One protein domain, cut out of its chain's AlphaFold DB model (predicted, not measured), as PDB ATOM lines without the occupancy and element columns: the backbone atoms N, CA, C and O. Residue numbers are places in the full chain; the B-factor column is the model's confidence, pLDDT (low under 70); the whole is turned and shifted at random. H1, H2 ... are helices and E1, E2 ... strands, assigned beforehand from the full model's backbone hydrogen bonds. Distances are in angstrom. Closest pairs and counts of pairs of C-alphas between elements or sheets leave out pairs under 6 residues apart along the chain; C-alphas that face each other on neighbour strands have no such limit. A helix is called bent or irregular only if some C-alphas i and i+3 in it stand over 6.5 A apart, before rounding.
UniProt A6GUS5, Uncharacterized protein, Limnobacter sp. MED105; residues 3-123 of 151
ATOM      1  N   ALA A   3     -33.530  44.149  17.354       94.00
ATOM      2  CA  ALA A   3     -32.648  43.238  16.629       94.00
ATOM      3  C   ALA A   3     -32.181  43.873  15.307       94.00
ATOM      4  O   ALA A   3     -32.947  44.586  14.662       94.00
ATOM      5  N   LYS A   4     -30.954  43.600  14.866       93.44
ATOM      6  CA  LYS A   4     -30.444  43.956  13.540       93.44
ATOM      7  C   LYS A   4     -30.454  42.700  12.678       93.44
ATOM      8  O   LYS A   4     -29.745  41.744  12.977       93.44
ATOM      9  N   VAL A   5     -31.270  42.704  11.627       93.50
ATOM     10  CA  VAL A   5     -31.545  41.521  10.794       93.50
ATOM     11  C   VAL A   5     -31.508  41.867   9.304       93.50
ATOM     12  O   VAL A   5     -31.710  43.035   8.953       93.50
ATOM     13  N   PRO A   6     -31.300  40.885   8.411       93.31
ATOM     14  CA  PRO A   6     -31.526  41.073   6.986       93.31
ATOM     15  C   PRO A   6     -32.969  41.499   6.702       93.31
ATOM     16  O   PRO A   6     -33.917  40.973   7.293       93.31
ATOM     17  N   GLU A   7     -33.158  42.424   5.761       91.94
ATOM     18  CA  GLU A   7     -34.484  42.922   5.380       91.94
ATOM     19  C   GLU A   7     -35.402  41.784   4.918       91.94
ATOM     20  O   GLU A   7     -36.579  41.768   5.269       91.94
ATOM     21  N   LYS A   8     -34.846  40.775   4.237       91.62
ATOM     22  CA  LYS A   8     -35.588  39.576   3.827       91.62
ATOM     23  C   LYS A   8     -36.190  38.820   5.009       91.62
ATOM     24  O   LYS A   8     -37.355  38.441   4.939       91.62
ATOM     25  N   LEU A   9     -35.436  38.632   6.096       93.62
ATOM     26  CA  LEU A   9     -35.944  37.954   7.293       93.62
ATOM     27  C   LEU A   9     -37.070  38.767   7.941       93.62
ATOM     28  O   LEU A   9     -38.110  38.211   8.285       93.62
ATOM     29  N   ARG A  10     -36.908  40.093   8.048       94.12
ATOM     30  CA  ARG A  10     -37.971  40.983   8.539       94.12
ATOM     31  C   ARG A  10     -39.239  40.859   7.694       94.12
ATOM     32  O   ARG A  10     -40.324  40.760   8.260       94.12
ATOM     33  N   THR A  11     -39.113  40.897   6.370       92.81
ATOM     34  CA  THR A  11     -40.252  40.782   5.448       92.81
ATOM     35  C   THR A  11     -40.938  39.430   5.591       92.81
ATOM     36  O   THR A  11     -42.152  39.395   5.739       92.81
ATOM     37  N   ARG A  12     -40.179  38.332   5.661       91.69
ATOM     38  CA  ARG A  12     -40.720  36.982   5.883       91.69
ATOM     39  C   ARG A  12     -41.501  36.875   7.191       91.69
ATOM     40  O   ARG A  12     -42.654  36.469   7.183       91.69
ATOM     41  N   LEU A  13     -40.933  37.339   8.305       92.19
ATOM     42  CA  LEU A  13     -41.619  37.326   9.605       92.19
ATOM     43  C   LEU A  13     -42.881  38.202   9.610       92.19
ATOM     44  O   LEU A  13     -43.887  37.833  10.212       92.19
ATOM     45  N   LYS A  14     -42.855  39.346   8.914       92.19
ATOM     46  CA  LYS A  14     -44.048  40.176   8.715       92.19
ATOM     47  C   LYS A  14     -45.112  39.459   7.893       92.19
ATOM     48  O   LYS A  14     -46.265  39.464   8.300       92.19
ATOM     49  N   ASN A  15     -44.736  38.822   6.793       89.94
ATOM     50  CA  ASN A  15     -45.682  38.104   5.945       89.94
ATOM     51  C   ASN A  15     -46.320  36.935   6.703       89.94
ATOM     52  O   ASN A  15     -47.540  36.793   6.683       89.94
ATOM     53  N   LEU A  16     -45.520  36.180   7.466       87.88
ATOM     54  CA  LEU A  16     -46.008  35.128   8.361       87.88
ATOM     55  C   LEU A  16     -47.017  35.658   9.382       87.88
ATOM     56  O   LEU A  16     -48.002  34.988   9.665       87.88
ATOM     57  N   SER A  17     -46.801  36.864   9.916       87.56
ATOM     58  CA  SER A  17     -47.736  37.474  10.869       87.56
ATOM     59  C   SER A  17     -49.066  37.910  10.262       87.56
ATOM     60  O   SER A  17     -49.995  38.197  11.002       87.56
ATOM     61  N   THR A  18     -49.144  38.018   8.938       86.75
ATOM     62  CA  THR A  18     -50.358  38.428   8.223       86.75
ATOM     63  C   THR A  18     -51.038  37.275   7.492       86.75
ATOM     64  O   THR A  18     -52.150  37.454   7.004       86.75
ATOM     65  N   ASP A  19     -50.395  36.105   7.394       82.38
ATOM     66  CA  ASP A  19     -51.010  34.923   6.793       82.38
ATOM     67  C   ASP A  19     -52.047  34.342   7.761       82.38
ATOM     68  O   ASP A  19     -51.722  33.860   8.844       82.38
ATOM     69  N   THR A  20     -53.314  34.377   7.356       72.81
ATOM     70  CA  THR A  20     -54.446  33.869   8.141       72.81
ATOM     71  C   THR A  20     -54.431  32.352   8.311       72.81
ATOM     72  O   THR A  20     -55.143  31.828   9.165       72.81
ATOM     73  N   ARG A  21     -53.620  31.636   7.525       75.06
ATOM     74  CA  ARG A  21     -53.403  30.187   7.647       75.06
ATOM     75  C   ARG A  21     -52.318  29.847   8.664       75.06
ATOM     76  O   ARG A  21     -52.145  28.680   9.003       75.06
ATOM     77  N   ASN A  22     -51.571  30.843   9.138       73.38
ATOM     78  CA  ASN A  22     -50.485  30.634  10.074       73.38
ATOM     79  C   ASN A  22     -51.013  30.602  11.525       73.38
ATOM     80  O   ASN A  22     -51.660  31.561  11.955       73.38
ATOM     81  N   PRO A  23     -50.698  29.557  12.319       75.19
ATOM     82  CA  PRO A  23     -51.177  29.434  13.698       75.19
ATOM     83  C   PRO A  23     -50.669  30.534  14.643       75.19
ATOM     84  O   PRO A  23     -51.215  30.699  15.730       75.19
ATOM     85  N   TYR A  24     -49.627  31.283  14.271       75.75
ATOM     86  CA  TYR A  24     -49.023  32.280  15.155       75.75
ATOM     87  C   TYR A  24     -49.775  33.621  15.148       75.75
ATOM     88  O   TYR A  24     -49.737  34.332  16.148       75.75
ATOM     89  N   GLY A  25     -50.484  33.972  14.069       80.31
ATOM     90  CA  GLY A  25     -51.434  35.096  13.989       80.31
ATOM     91  C   GLY A  25     -50.883  36.531  14.095       80.31
ATOM     92  O   GLY A  25     -51.404  37.417  13.434       80.31
ATOM     93  N   SER A  26     -49.859  36.811  14.911       90.75
ATOM     94  CA  SER A  26     -49.287  38.157  15.085       90.75
ATOM     95  C   SER A  26     -47.763  38.139  15.198       90.75
ATOM     96  O   SER A  26     -47.173  37.144  15.616       90.75
ATOM     97  N   LEU A  27     -47.103  39.266  14.891       93.00
ATOM     98  CA  LEU A  27     -45.646  39.395  15.060       93.00
ATOM     99  C   LEU A  27     -45.211  39.145  16.502       93.00
ATOM    100  O   LEU A  27     -44.181  38.516  16.724       93.00
ATOM    101  N   ARG A  28     -45.987  39.636  17.474       94.44
ATOM    102  CA  ARG A  28     -45.688  39.438  18.893       94.44
ATOM    103  C   ARG A  28     -45.711  37.954  19.242       94.44
ATOM    104  O   ARG A  28     -44.734  37.458  19.783       94.44
ATOM    105  N   SER A  29     -46.767  37.249  18.845       92.31
ATOM    106  CA  SER A  29     -46.891  35.805  19.057       92.31
ATOM    107  C   SER A  29     -45.757  35.030  18.384       92.31
ATOM    108  O   SER A  29     -45.193  34.124  18.984       92.31
ATOM    109  N   ILE A  30     -45.370  35.414  17.160       93.81
ATOM    110  CA  ILE A  30     -44.213  34.831  16.469       93.81
ATOM    111  C   ILE A  30     -42.936  35.033  17.291       93.81
ATOM    112  O   ILE A  30     -42.163  34.094  17.450       93.81
ATOM    113  N   PHE A  31     -42.701  36.232  17.824       96.31
ATOM    114  CA  PHE A  31     -41.519  36.501  18.642       96.31
ATOM    115  C   PHE A  31     -41.535  35.740  19.965       96.31
ATOM    116  O   PHE A  31     -40.500  35.194  20.345       96.31
ATOM    117  N   ASP A  32     -42.684  35.679  20.636       95.56
ATOM    118  CA  ASP A  32     -42.855  34.925  21.875       95.56
ATOM    119  C   ASP A  32     -42.534  33.444  21.641       95.56
ATOM    120  O   ASP A  32     -41.665  32.891  22.318       95.56
ATOM    121  N   THR A  33     -43.136  32.831  20.620       94.56
ATOM    122  CA  THR A  33     -42.875  31.436  20.242       94.56
ATOM    123  C   THR A  33     -41.413  31.226  19.859       94.56
ATOM    124  O   THR A  33     -40.744  30.372  20.437       94.56
ATOM    125  N   ALA A  34     -40.882  32.033  18.938       95.38
ATOM    126  CA  ALA A  34     -39.527  31.865  18.424       95.38
ATOM    127  C   ALA A  34     -38.468  31.957  19.526       95.38
ATOM    128  O   ALA A  34     -37.565  31.121  19.606       95.38
ATOM    129  N   LEU A  35     -38.571  32.966  20.393       97.38
ATOM    130  CA  LEU A  35     -37.600  33.182  21.460       97.38
ATOM    131  C   LEU A  35     -37.753  32.159  22.583       97.38
ATOM    132  O   LEU A  35     -36.743  31.708  23.122       97.38
ATOM    133  N   ASN A  36     -38.981  31.776  22.932       96.69
ATOM    134  CA  ASN A  36     -39.216  30.771  23.962       96.69
ATOM    135  C   ASN A  36     -38.727  29.388  23.509       96.69
ATOM    136  O   ASN A  36     -38.001  28.736  24.255       96.69
ATOM    137  N   GLU A  37     -39.024  28.968  22.277       95.50
ATOM    138  CA  GLU A  37     -38.516  27.704  21.727       95.50
ATOM    139  C   GLU A  37     -36.990  27.691  21.628       95.50
ATOM    140  O   GLU A  37     -36.359  26.700  21.989       95.50
ATOM    141  N   PHE A  38     -36.379  28.796  21.195       96.44
ATOM    142  CA  PHE A  38     -34.923  28.906  21.145       96.44
ATOM    143  C   PHE A  38     -34.290  28.816  22.544       96.44
ATOM    144  O   PHE A  38     -33.301  28.111  22.738       96.44
ATOM    145  N   LEU A  39     -34.883  29.477  23.547       96.81
ATOM    146  CA  LEU A  39     -34.442  29.399  24.945       96.81
ATOM    147  C   LEU A  39     -34.583  27.996  25.542       96.81
ATOM    148  O   LEU A  39     -33.731  27.574  26.325       96.81
ATOM    149  N   GLN A  40     -35.663  27.292  25.208       96.25
ATOM    150  CA  GLN A  40     -35.939  25.950  25.711       96.25
ATOM    151  C   GLN A  40     -35.057  24.899  25.046       96.25
ATOM    152  O   GLN A  40     -34.524  24.038  25.744       96.25
ATOM    153  N   SER A  41     -34.867  24.990  23.727       94.62
ATOM    154  CA  SER A  41     -34.048  24.037  22.979       94.62
ATOM    155  C   SER A  41     -32.590  24.089  23.410       94.62
ATOM    156  O   SER A  41     -31.920  23.060  23.400       94.62
ATOM    157  N   LYS A  42     -32.098  25.278  23.798       93.75
ATOM    158  CA  LYS A  42     -30.681  25.529  24.099       93.75
ATOM    159  C   LYS A  42     -29.784  24.914  23.031       93.75
ATOM    160  O   LYS A  42     -28.759  24.316  23.353       93.75
ATOM    161  N   VAL A  43     -30.174  25.066  21.765       91.94
ATOM    162  CA  VAL A  43     -29.513  24.417  20.625       91.94
ATOM    163  C   VAL A  43     -28.000  24.674  20.599       91.94
ATOM    164  O   VAL A  43     -27.235  23.790  20.244       91.94
ATOM    165  N   TRP A  44     -27.544  25.821  21.108       93.25
ATOM    166  CA  TRP A  44     -26.123  26.158  21.256       93.25
ATOM    167  C   TRP A  44     -25.335  25.297  22.255       93.25
ATOM    168  O   TRP A  44     -24.117  25.418  22.330       93.25
ATOM    169  N   LYS A  45     -26.006  24.476  23.065       92.38
ATOM    170  CA  LYS A  45     -25.388  23.497  23.971       92.38
ATOM    171  C   LYS A  45     -25.513  22.071  23.457       92.38
ATOM    172  O   LYS A  45     -24.702  21.231  23.830       92.38
ATOM    173  N   THR A  46     -26.558  21.785  22.688       88.88
ATOM    174  CA  THR A  46     -26.930  20.416  22.313       88.88
ATOM    175  C   THR A  46     -26.518  20.056  20.893       88.88
ATOM    176  O   THR A  46     -26.322  18.881  20.610       88.88
ATOM    177  N   ASP A  47     -26.404  21.040  20.004       88.12
ATOM    178  CA  ASP A  47     -26.006  20.840  18.615       88.12
ATOM    179  C   ASP A  47     -24.538  21.264  18.420       88.12
ATOM    180  O   ASP A  47     -24.224  22.455  18.526       88.12
ATOM    181  N   PRO A  48     -23.622  20.321  18.128       84.69
ATOM    182  CA  PRO A  48     -22.209  20.626  17.909       84.69
ATOM    183  C   PRO A  48     -21.955  21.442  16.632       84.69
ATOM    184  O   PRO A  48     -20.885  22.033  16.496       84.69
ATOM    185  N   TYR A  49     -22.914  21.499  15.705       89.31
ATOM    186  CA  TYR A  49     -22.827  22.277  14.467       89.31
ATOM    187  C   TYR A  49     -23.495  23.647  14.582       89.31
ATOM    188  O   TYR A  49     -23.585  24.386  13.596       89.31
ATOM    189  N   PHE A  50     -23.964  24.013  15.775       90.75
ATOM    190  CA  PHE A  50     -24.593  25.298  15.989       90.75
ATOM    191  C   PHE A  50     -23.597  26.449  15.797       90.75
ATOM    192  O   PHE A  50     -22.515  26.485  16.381       90.75
ATOM    193  N   VAL A  51     -24.011  27.453  15.020       92.62
ATOM    194  CA  VAL A  51     -23.220  28.662  14.774       92.62
ATOM    195  C   VAL A  51     -24.054  29.903  15.056       92.62
ATOM    196  O   VAL A  51     -25.119  30.109  14.465       92.62
ATOM    197  N   TRP A  52     -23.524  30.779  15.912       93.00
ATOM    198  CA  TRP A  52     -24.110  32.089  16.180       93.00
ATOM    199  C   TRP A  52     -24.158  32.945  14.913       93.00
ATOM    200  O   TRP A  52     -23.159  33.136  14.217       93.00
ATOM    201  N   LYS A  53     -25.326  33.520  14.626       92.19
ATOM    202  CA  LYS A  53     -25.508  34.460  13.523       92.19
ATOM    203  C   LYS A  53     -25.146  35.862  14.001       92.19
ATOM    204  O   LYS A  53     -25.815  36.440  14.856       92.19
ATOM    205  N   ILE A  54     -24.071  36.412  13.442       90.31
ATOM    206  CA  ILE A  54     -23.544  37.727  13.816       90.31
ATOM    207  C   ILE A  54     -24.171  38.800  12.911       90.31
ATOM    208  O   ILE A  54     -24.058  38.697  11.688       90.31
ATOM    209  N   PRO A  55     -24.819  39.836  13.473       87.88
ATOM    210  CA  PRO A  55     -25.337  40.939  12.678       87.88
ATOM    211  C   PRO A  55     -24.225  41.712  11.963       87.88
ATOM    212  O   PRO A  55     -23.155  41.947  12.531       87.88
ATOM    213  N   ALA A  56     -24.485  42.166  10.735       83.56
ATOM    214  CA  ALA A  56     -23.521  42.973   9.992       83.56
ATOM    215  C   ALA A  56     -23.155  44.261  10.745       83.56
ATOM    216  O   ALA A  56     -24.033  44.977  11.235       83.56
ATOM    217  N   LYS A  57     -21.860  44.599  10.793       77.56
ATOM    218  CA  LYS A  57     -21.383  45.857  11.392       77.56
ATOM    219  C   LYS A  57     -21.677  47.051  10.472       77.56
ATOM    220  O   LYS A  57     -22.397  47.953  10.893       77.56
ATOM    221  N   ASN A  58     -21.274  46.973   9.199       67.94
ATOM    222  CA  ASN A  58     -21.505  48.006   8.178       67.94
ATOM    223  C   ASN A  58     -22.553  47.573   7.147       67.94
ATOM    224  O   ASN A  58     -22.475  46.469   6.615       67.94
ATOM    225  N   VAL A  59     -23.530  48.445   6.882       60.56
ATOM    226  CA  VAL A  59     -24.683  48.164   6.003       60.56
ATOM    227  C   VAL A  59     -24.375  48.482   4.534       60.56
ATOM    228  O   VAL A  59     -24.935  47.856   3.644       60.56
ATOM    229  N   GLU A  60     -23.449  49.406   4.276       58.41
ATOM    230  CA  GLU A  60     -23.205  49.981   2.942       58.41
ATOM    231  C   GLU A  60     -22.382  49.087   2.002       58.41
ATOM    232  O   GLU A  60     -22.486  49.212   0.789       58.41
ATOM    233  N   ALA A  61     -21.600  48.145   2.537       56.19
ATOM    234  CA  ALA A  61     -20.730  47.272   1.741       56.19
ATOM    235  C   ALA A  61     -21.351  45.900   1.418       56.19
ATOM    236  O   ALA A  61     -20.662  45.009   0.917       56.19
ATOM    237  N   GLN A  62     -22.624  45.676   1.759       60.91
ATOM    238  CA  GLN A  62     -23.229  44.348   1.681       60.91
ATOM    239  C   GLN A  62     -24.244  44.232   0.546       60.91
ATOM    240  O   GLN A  62     -25.086  45.100   0.347       60.91
ATOM    241  N   LYS A  63     -24.203  43.090  -0.155       71.38
ATOM    242  CA  LYS A  63     -25.214  42.703  -1.156       71.38
ATOM    243  C   LYS A  63     -26.621  42.573  -0.558       71.38
ATOM    244  O   LYS A  63     -27.603  42.577  -1.293       71.38
ATOM    245  N   GLU A  64     -26.717  42.416   0.761       79.44
ATOM    246  CA  GLU A  64     -27.972  42.273   1.487       79.44
ATOM    247  C   GLU A  64     -28.179  43.453   2.437       79.44
ATOM    248  O   GLU A  64     -27.295  43.806   3.217       79.44
ATOM    249  N   LYS A  65     -29.363  44.069   2.369       87.94
ATOM    250  CA  LYS A  65     -29.734  45.211   3.207       87.94
ATOM    251  C   LYS A  65     -30.089  44.747   4.618       87.94
ATOM    252  O   LYS A  65     -30.937  43.871   4.795       87.94
ATOM    253  N   TRP A  66     -29.476  45.370   5.621       90.94
ATOM    254  CA  TRP A  66     -29.741  45.113   7.040       90.94
ATOM    255  C   TRP A  66     -30.562  46.234   7.653       90.94
ATOM    256  O   TRP A  66     -30.314  47.412   7.404       90.94
ATOM    257  N   VAL A  67     -31.522  45.869   8.494       92.56
ATOM    258  CA  VAL A  67     -32.474  46.797   9.104       92.56
ATOM    259  C   VAL A  67     -32.593  46.549  10.602       92.56
ATOM    260  O   VAL A  67     -32.391  45.433  11.086       92.56
ATOM    261  N   LEU A  68     -32.946  47.600  11.341       93.69
ATOM    262  CA  LEU A  68     -33.385  47.462  12.725       93.69
ATOM    263  C   LEU A  68     -34.820  46.932  12.746       93.69
ATOM    264  O   LEU A  68     -35.688  47.392  11.999       93.69
ATOM    265  N   PHE A  69     -35.070  45.967  13.618       94.62
ATOM    266  CA  PHE A  69     -36.352  45.312  13.769       94.62
ATOM    267  C   PHE A  69     -36.761  45.302  15.238       94.62
ATOM    268  O   PHE A  69     -36.040  44.800  16.102       94.62
ATOM    269  N   ASN A  70     -37.909  45.916  15.524       96.38
ATOM    270  CA  ASN A  70     -38.443  45.982  16.874       96.38
ATOM    271  C   ASN A  70     -39.060  44.629  17.249       96.38
ATOM    272  O   ASN A  70     -40.078  44.231  16.686       96.38
ATOM    273  N   VAL A  71     -38.427  43.940  18.193       96.25
ATOM    274  CA  VAL A  71     -38.850  42.646  18.725       96.25
ATOM    275  C   VAL A  71     -39.628  42.897  20.010       96.25
ATOM    276  O   VAL A  71     -39.047  43.256  21.043       96.25
ATOM    277  N   VAL A  72     -40.947  42.747  19.928       95.50
ATOM    278  CA  VAL A  72     -41.876  42.907  21.052       95.50
ATOM    279  C   VAL A  72     -42.300  41.522  21.517       95.50
ATOM    280  O   VAL A  72     -42.950  40.808  20.767       95.50
ATOM    281  N   ALA A  73     -41.924  41.163  22.736       95.12
ATOM    282  CA  ALA A  73     -42.239  39.884  23.358       95.12
ATOM    283  C   ALA A  73     -42.737  40.130  24.789       95.12
ATOM    284  O   ALA A  73     -42.616  41.246  25.301       95.12
ATOM    285  N   GLU A  74     -43.288  39.111  25.438       95.94
ATOM    286  CA  GLU A  74     -43.636  39.149  26.856       95.94
ATOM    287  C   GLU A  74     -42.420  39.527  27.721       95.94
ATOM    288  O   GLU A  74     -41.284  39.125  27.443       95.94
ATOM    289  N   ASP A  75     -42.641  40.291  28.794       96.44
ATOM    290  CA  ASP A  75     -41.562  40.769  29.667       96.44
ATOM    291  C   ASP A  75     -40.762  39.616  30.286       96.44
ATOM    292  O   ASP A  75     -39.534  39.688  30.400       96.44
ATOM    293  N   SER A  76     -41.440  38.515  30.624       96.88
ATOM    294  CA  SER A  76     -40.806  37.309  31.162       96.88
ATOM    295  C   SER A  76     -39.810  36.694  30.165       96.88
ATOM    296  O   SER A  76     -38.694  36.326  30.547       96.88
ATOM    297  N   ILE A  77     -40.160  36.658  28.876       97.31
ATOM    298  CA  ILE A  77     -39.296  36.196  27.784       97.31
ATOM    299  C   ILE A  77     -38.166  37.200  27.555       97.31
ATOM    300  O   ILE A  77     -37.002  36.802  27.493       97.31
ATOM    301  N   CYS A  78     -38.470  38.500  27.507       97.06
ATOM    302  CA  CYS A  78     -37.467  39.553  27.340       97.06
ATOM    303  C   CYS A  78     -36.364  39.469  28.403       97.06
ATOM    304  O   CYS A  78     -35.179  39.570  28.081       97.06
ATOM    305  N   ASN A  79     -36.739  39.259  29.664       97.69
ATOM    306  CA  ASN A  79     -35.793  39.139  30.770       97.69
ATOM    307  C   ASN A  79     -34.953  37.861  30.664       97.69
ATOM    308  O   ASN A  79     -33.736  37.922  30.834       97.69
ATOM    309  N   LYS A  80     -35.560  36.721  30.310       98.06
ATOM    310  CA  LYS A  80     -34.824  35.466  30.071       98.06
ATOM    311  C   LYS A  80     -33.814  35.608  28.935       98.06
ATOM    312  O   LYS A  80     -32.664  35.223  29.112       98.06
ATOM    313  N   VAL A  81     -34.211  36.208  27.812       97.94
ATOM    314  CA  VAL A  81     -33.327  36.450  26.663       97.94
ATOM    315  C   VAL A  81     -32.133  37.318  27.057       97.94
ATOM    316  O   VAL A  81     -30.996  36.960  26.759       97.94
ATOM    317  N   LYS A  82     -32.362  38.439  27.755       97.88
ATOM    318  CA  LYS A  82     -31.277  39.320  28.220       97.88
ATOM    319  C   LYS A  82     -30.319  38.592  29.162       97.88
ATOM    320  O   LYS A  82     -29.107  38.684  28.983       97.88
ATOM    321  N   ASN A  83     -30.862  37.859  30.131       98.06
ATOM    322  CA  ASN A  83     -30.069  37.120  31.107       98.06
ATOM    323  C   ASN A  83     -29.239  36.019  30.441       98.06
ATOM    324  O   ASN A  83     -28.073  35.845  30.781       98.06
ATOM    325  N   GLU A  84     -29.819  35.283  29.494       97.62
ATOM    326  CA  GLU A  84     -29.113  34.200  28.814       97.62
ATOM    327  C   GLU A  84     -28.041  34.738  27.860       97.62
ATOM    328  O   GLU A  84     -26.927  34.225  27.856       97.62
ATOM    329  N   ALA A  85     -28.319  35.822  27.127       97.31
ATOM    330  CA  ALA A  85     -27.312  36.494  26.305       97.31
ATOM    331  C   ALA A  85     -26.113  36.970  27.142       97.31
ATOM    332  O   ALA A  85     -24.969  36.765  26.742       97.31
ATOM    333  N   TRP A  86     -26.373  37.540  28.325       97.81
ATOM    334  CA  TRP A  86     -25.326  37.962  29.256       97.81
ATOM    335  C   TRP A  86     -24.496  36.782  29.776       97.81
ATOM    336  O   TRP A  86     -23.273  36.834  29.715       97.81
ATOM    337  N   LYS A  87     -25.140  35.690  30.212       97.56
ATOM    338  CA  LYS A  87     -24.448  34.474  30.684       97.56
ATOM    339  C   LYS A  87     -23.563  33.823  29.623       97.56
ATOM    340  O   LYS A  87     -22.592  33.163  29.966       97.56
ATOM    341  N   LEU A  88     -23.950  33.947  28.357       96.44
ATOM    342  CA  LEU A  88     -23.212  33.411  27.216       96.44
ATOM    343  C   LEU A  88     -22.157  34.389  26.682       96.44
ATOM    344  O   LEU A  88     -21.504  34.070  25.695       96.44
ATOM    345  N   GLU A  89     -22.028  35.573  27.289       96.88
ATOM    346  CA  GLU A  89     -21.102  36.633  26.878       96.88
ATOM    347  C   GLU A  89     -21.269  37.055  25.406       96.88
ATOM    348  O   GLU A  89     -20.323  37.463  24.732       96.88
ATOM    349  N   ILE A  90     -22.504  37.001  24.890       95.31
ATOM    350  CA  ILE A  90     -22.833  37.445  23.533       95.31
ATOM    351  C   ILE A  90     -23.726  38.678  23.546       95.31
ATOM    352  O   ILE A  90     -24.521  38.920  24.453       95.31
ATOM    353  N   SER A  91     -23.629  39.471  22.479       96.38
ATOM    354  CA  SER A  91     -24.491  40.638  22.341       96.38
ATOM    355  C   SER A  91     -25.962  40.221  22.239       96.38
ATOM    356  O   SER A  91     -26.307  39.251  21.557       96.38
ATOM    357  N   LEU A  92     -26.851  41.012  22.847       96.25
ATOM    358  CA  LEU A  92     -28.298  40.817  22.725       96.25
ATOM    359  C   LEU A  92     -28.744  40.788  21.250       96.25
ATOM    360  O   LEU A  92     -29.625  40.019  20.882       96.25
ATOM    361  N   GLN A  93     -28.097  41.586  20.397       95.75
ATOM    362  CA  GLN A  93     -28.341  41.620  18.954       95.75
ATOM    363  C   GLN A  93     -28.055  40.262  18.291       95.75
ATOM    364  O   GLN A  93     -28.883  39.762  17.532       95.75
ATOM    365  N   THR A  94     -26.909  39.651  18.611       95.75
ATOM    366  CA  THR A  94     -26.518  38.312  18.136       95.75
ATOM    367  C   THR A  94     -27.504  37.255  18.611       95.75
ATOM    368  O   THR A  94     -27.949  36.435  17.808       95.75
ATOM    369  N   PHE A  95     -27.885  37.294  19.892       97.56
ATOM    370  CA  PHE A  95     -28.831  36.336  20.460       97.56
ATOM    371  C   PHE A  95     -30.185  36.410  19.743       97.56
ATOM    372  O   PHE A  95     -30.686  35.399  19.256       97.56
ATOM    373  N   LEU A  96     -30.751  37.617  19.621       97.44
ATOM    374  CA  LEU A  96     -32.044  37.835  18.971       97.44
ATOM    375  C   LEU A  96     -32.018  37.424  17.499       97.44
ATOM    376  O   LEU A  96     -32.902  36.700  17.051       97.44
ATOM    377  N   TYR A  97     -31.004  37.856  16.744       96.50
ATOM    378  CA  TYR A  97     -30.899  37.506  15.330       96.50
ATOM    379  C   TYR A  97     -30.763  35.993  15.136       96.50
ATOM    380  O   TYR A  97     -31.450  35.413  14.291       96.50
ATOM    381  N   THR A  98     -29.931  35.341  15.948       96.44
ATOM    382  CA  THR A  98     -29.736  33.892  15.869       96.44
ATOM    383  C   THR A  98     -31.010  33.139  16.213       96.44
ATOM    384  O   THR A  98     -31.400  32.270  15.443       96.44
ATOM    385  N   GLY A  99     -31.696  33.506  17.299       96.56
ATOM    386  CA  GLY A  99     -32.938  32.851  17.704       96.56
ATOM    387  C   GLY A  99     -34.043  32.977  16.656       96.56
ATOM    388  O   GLY A  99     -34.652  31.978  16.282       96.56
ATOM    389  N   LEU A 100     -34.238  34.179  16.102       96.19
ATOM    390  CA  LEU A 100     -35.217  34.407  15.034       96.19
ATOM    391  C   LEU A 100     -34.884  33.620  13.760       96.19
ATOM    392  O   LEU A 100     -35.774  33.049  13.136       96.19
ATOM    393  N   THR A 101     -33.607  33.577  13.378       94.69
ATOM    394  CA  THR A 101     -33.152  32.854  12.181       94.69
ATOM    395  C   THR A 101     -33.284  31.346  12.360       94.69
ATOM    396  O   THR A 101     -33.791  30.661  11.477       94.69
ATOM    397  N   TRP A 102     -32.854  30.833  13.515       94.62
ATOM    398  CA  TRP A 102     -32.953  29.422  13.868       94.62
ATOM    399  C   TRP A 102     -34.405  28.953  13.850       94.62
ATOM    400  O   TRP A 102     -34.710  27.940  13.225       94.62
ATOM    401  N   TRP A 103     -35.308  29.707  14.476       94.31
ATOM    402  CA  TRP A 103     -36.719  29.345  14.500       94.31
ATOM    403  C   TRP A 103     -37.338  29.399  13.101       94.31
ATOM    404  O   TRP A 103     -38.006  28.454  12.686       94.31
ATOM    405  N   TYR A 104     -37.060  30.457  12.329       90.88
ATOM    406  CA  TYR A 104     -37.614  30.589  10.983       90.88
ATOM    407  C   TYR A 104     -37.209  29.410  10.081       90.88
ATOM    408  O   TYR A 104     -38.074  28.824   9.437       90.88
ATOM    409  N   HIS A 105     -35.938  28.995  10.092       88.38
ATOM    410  CA  HIS A 105     -35.480  27.862   9.278       88.38
ATOM    411  C   HIS A 105     -36.008  26.504   9.744       88.38
ATOM    412  O   HIS A 105     -36.310  25.663   8.908       88.38
ATOM    413  N   ASN A 106     -36.133  26.280  11.054       84.62
ATOM    414  CA  ASN A 106     -36.549  24.973  11.572       84.62
ATOM    415  C   ASN A 106     -38.065  24.781  11.639       84.62
ATOM    416  O   ASN A 106     -38.528  23.647  11.741       84.62
ATOM    417  N   LYS A 107     -38.842  25.868  11.684       77.75
ATOM    418  CA  LYS A 107     -40.277  25.808  12.004       77.75
ATOM    419  C   LYS A 107     -41.149  26.564  11.019       77.75
ATOM    420  O   LYS A 107     -42.216  26.073  10.668       77.75
ATOM    421  N   ALA A 108     -40.719  27.742  10.573       69.56
ATOM    422  CA  ALA A 108     -41.563  28.595   9.742       69.56
ATOM    423  C   ALA A 108     -41.424  28.305   8.244       69.56
ATOM    424  O   ALA A 108     -42.416  28.374   7.527       69.56
ATOM    425  N   GLN A 109     -40.231  27.926   7.777       61.78
ATOM    426  CA  GLN A 109     -39.997  27.588   6.371       61.78
ATOM    427  C   GLN A 109     -40.866  26.399   5.926       61.78
ATOM    428  O   GLN A 109     -41.498  26.454   4.878       61.78
ATOM    429  N   HIS A 110     -41.032  25.395   6.791       55.22
ATOM    430  CA  HIS A 110     -41.937  24.272   6.534       55.22
ATOM    431  C   HIS A 110     -43.415  24.678   6.428       55.22
ATOM    432  O   HIS A 110     -44.170  23.992   5.746       55.22
ATOM    433  N   ALA A 111     -43.841  25.774   7.068       53.19
ATOM    434  CA  ALA A 111     -45.207  26.295   6.958       53.19
ATOM    435  C   ALA A 111     -45.438  27.076   5.649       53.19
ATOM    436  O   ALA A 111     -46.549  27.071   5.126       53.19
ATOM    437  N   GLU A 112     -44.399  27.722   5.105       51.62
ATOM    438  CA  GLU A 112     -44.453  28.341   3.772       51.62
ATOM    439  C   GLU A 112     -44.441  27.267   2.666       51.62
ATOM    440  O   GLU A 112     -45.255  27.338   1.746       51.62
ATOM    441  N   ASP A 113     -43.614  26.225   2.807       49.84
ATOM    442  CA  ASP A 113     -43.490  25.139   1.819       49.84
ATOM    443  C   ASP A 113     -44.733  24.222   1.780       49.84
ATOM    444  O   ASP A 113     -45.189  23.811   0.710       49.84
ATOM    445  N   SER A 114     -45.373  23.964   2.927       46.56
ATOM    446  CA  SER A 114     -46.632  23.194   2.976       46.56
ATOM    447  C   SER A 114     -47.843  23.955   2.408       46.56
ATOM    448  O   SER A 114     -48.855  23.343   2.054       46.56
ATOM    449  N   GLY A 115     -47.729  25.276   2.221       45.47
ATOM    450  CA  GLY A 115     -48.684  26.088   1.466       45.47
ATOM    451  C   GLY A 115     -48.638  25.862  -0.052       45.47
ATOM    452  O   GLY A 115     -49.659  26.056  -0.716       45.47
ATOM    453  N   GLU A 116     -47.503  25.415  -0.605       41.22
ATOM    454  CA  GLU A 116     -47.385  24.980  -2.008       41.22
ATOM    455  C   GLU A 116     -47.726  23.493  -2.188       41.22
ATOM    456  O   GLU A 116     -48.289  23.102  -3.216       41.22
ATOM    457  N   GLU A 117     -47.471  22.659  -1.179       36.94
ATOM    458  CA  GLU A 117     -47.774  21.225  -1.244       36.94
ATOM    459  C   GLU A 117     -49.285  20.937  -1.229       36.94
ATOM    460  O   GLU A 117     -49.757  20.055  -1.947       36.94
ATOM    461  N   LEU A 118     -50.088  21.752  -0.536       38.25
ATOM    462  CA  LEU A 118     -51.551  21.618  -0.549       38.25
ATOM    463  C   LEU A 118     -52.191  21.944  -1.911       38.25
ATOM    464  O   LEU A 118     -53.265  21.424  -2.211       38.25
ATOM    465  N   ILE A 119     -51.546  22.745  -2.769       42.22
ATOM    466  CA  ILE A 119     -52.049  23.033  -4.126       42.22
ATOM    467  C   ILE A 119     -51.709  21.886  -5.091       42.22
ATOM    468  O   ILE A 119     -52.491  21.603  -6.000       42.22
ATOM    469  N   LYS A 120     -50.596  21.171  -4.879       36.50
ATOM    470  CA  LYS A 120     -50.293  19.951  -5.647       36.50
ATOM    471  C   LYS A 120     -51.141  18.762  -5.206       36.50
ATOM    472  O   LYS A 120     -51.648  18.054  -6.068       36.50
ATOM    473  N   ILE A 121     -51.393  18.586  -3.908       39.12
ATOM    474  CA  ILE A 121     -52.212  17.464  -3.412       39.12
ATOM    475  C   ILE A 121     -53.684  17.609  -3.847       39.12
ATOM    476  O   ILE A 121     -54.327  16.617  -4.187       39.12
ATOM    477  N   LYS A 122     -54.207  18.840  -3.968       34.94
ATOM    478  CA  LYS A 122     -55.562  19.072  -4.508       34.94
ATOM    479  C   LYS A 122     -55.686  18.926  -6.030       34.94
ATOM    480  O   LYS A 122     -56.800  18.896  -6.532       34.94
ATOM    481  N   LYS A 123     -54.572  18.857  -6.770       34.94
ATOM    482  CA  LYS A 123     -54.571  18.604  -8.224       34.94
ATOM    483  C   LYS A 123     -54.302  17.143  -8.594       34.94
ATOM    484  O   LYS A 123     -54.429  16.803  -9.762       34.94
TER     485      LYS A 123
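What this domain is: This is residues 3 to 123 of the 151 residues of an uncharacterized protein of Limnobacter sp. MED105 (UniProt A6GUS5). The first arm of a long helix, H5a, runs through the middle of a small helical body, with H2 crossing it, H4 meeting its first residues, 92 to 96, at a corner, and a small two-stranded sheet, E1 and E2, next to its first half, E1 being the nearer strand. The second arm, H5b, carries on nearly straight out of the body, and its far end, residues 116 to 123, sticks out as a tail. H1 follows E1, and its last part, residues 13 to 17, makes a corner with the first residues of H2, 27 to 30, while a long loop, residues 47 to 65, joins H3 to E2. The printed part has 121 residues with five named helices and two named strands, in the order E1 H1 H2 H3 E2 H4 H5; the sheet is antiparallel and the class is mostly helix. The whole is compact, with a radius of gyration of the C-alphas of 15.3 A and spans of 52 by 35 by 30 A.

How they stand to each other: E1, residues 3 to 6, is the antiparallel neighbour of E2, residues 66 to 70; N 3 and O 69 are 2.9 A apart and N 69 and O 3 are 2.7 A apart, both within hydrogen-bond range. H1, residues 7 to 18, touches H2, residues 27 to 41, with residues 13 to 17 alone; the closest C-alphas are those of Ser 17 and Leu 27, 5.1 A apart, and the lines are only just about perpendicular at 70.3 degrees. H2 is the hub, touching three helices. H3, residues 43 to 46, and H2 meet only through their link. H4, residues 75 to 87, touches H2 at a steep tilt of 43 degrees, the same way, closest at the C-alphas of Asn 36 and Ile 77, 6.6 A apart. H5, residues 92 to 121, was assigned as one helix by its hydrogen bonds but is bent: C-alphas 106 and 109 are 6.8 A apart, and its arms H5a, residues 92 to 106, and H5b, residues 109 to 121, stand at a shallow tilt of 19 degrees. H5a touches H2 about perpendicular at 89 degrees, closest at the C-alphas of Ala 34 and Trp 103, 5.4 A apart. H5a also touches H4, closest at the C-alphas of Ala 85 and Leu 92, 5.7 A apart. The closest C-alphas of E1 and H5a, those of Ala 3 and Gln 93, are 5.2 A apart. H5b is near H1 and apart from H4. In H1, H2, H4 and H5a every O i to N i+4 pair is within hydrogen-bond range, in H5b 6 of 9; H3 is too short for such a pair.

Where its parts are: E1 begins at C-alpha 3 (-32.648, 43.238, 16.629) and is 9.9 A long. H1 measures 16.7 A, H2 20.8 A, H3 5.1 A, E2 13.2 A and H4 18.3 A. H5a runs 21.1 A from C-alpha 92 (-28.298, 40.817, 22.725), and H5b 18.6 A to C-alpha 121 (-52.212, 17.464, -3.412).

The domain as a whole: The two C-alphas farthest apart, those of Glu 89 and Lys 123, are 51.7 A apart. The printed part has no cut, and the link from H3 to E2, with 19 residues, is long. The mean pLDDT of the printed part is 84.5; residues 58 to 62 and 108 to 123 are under 70.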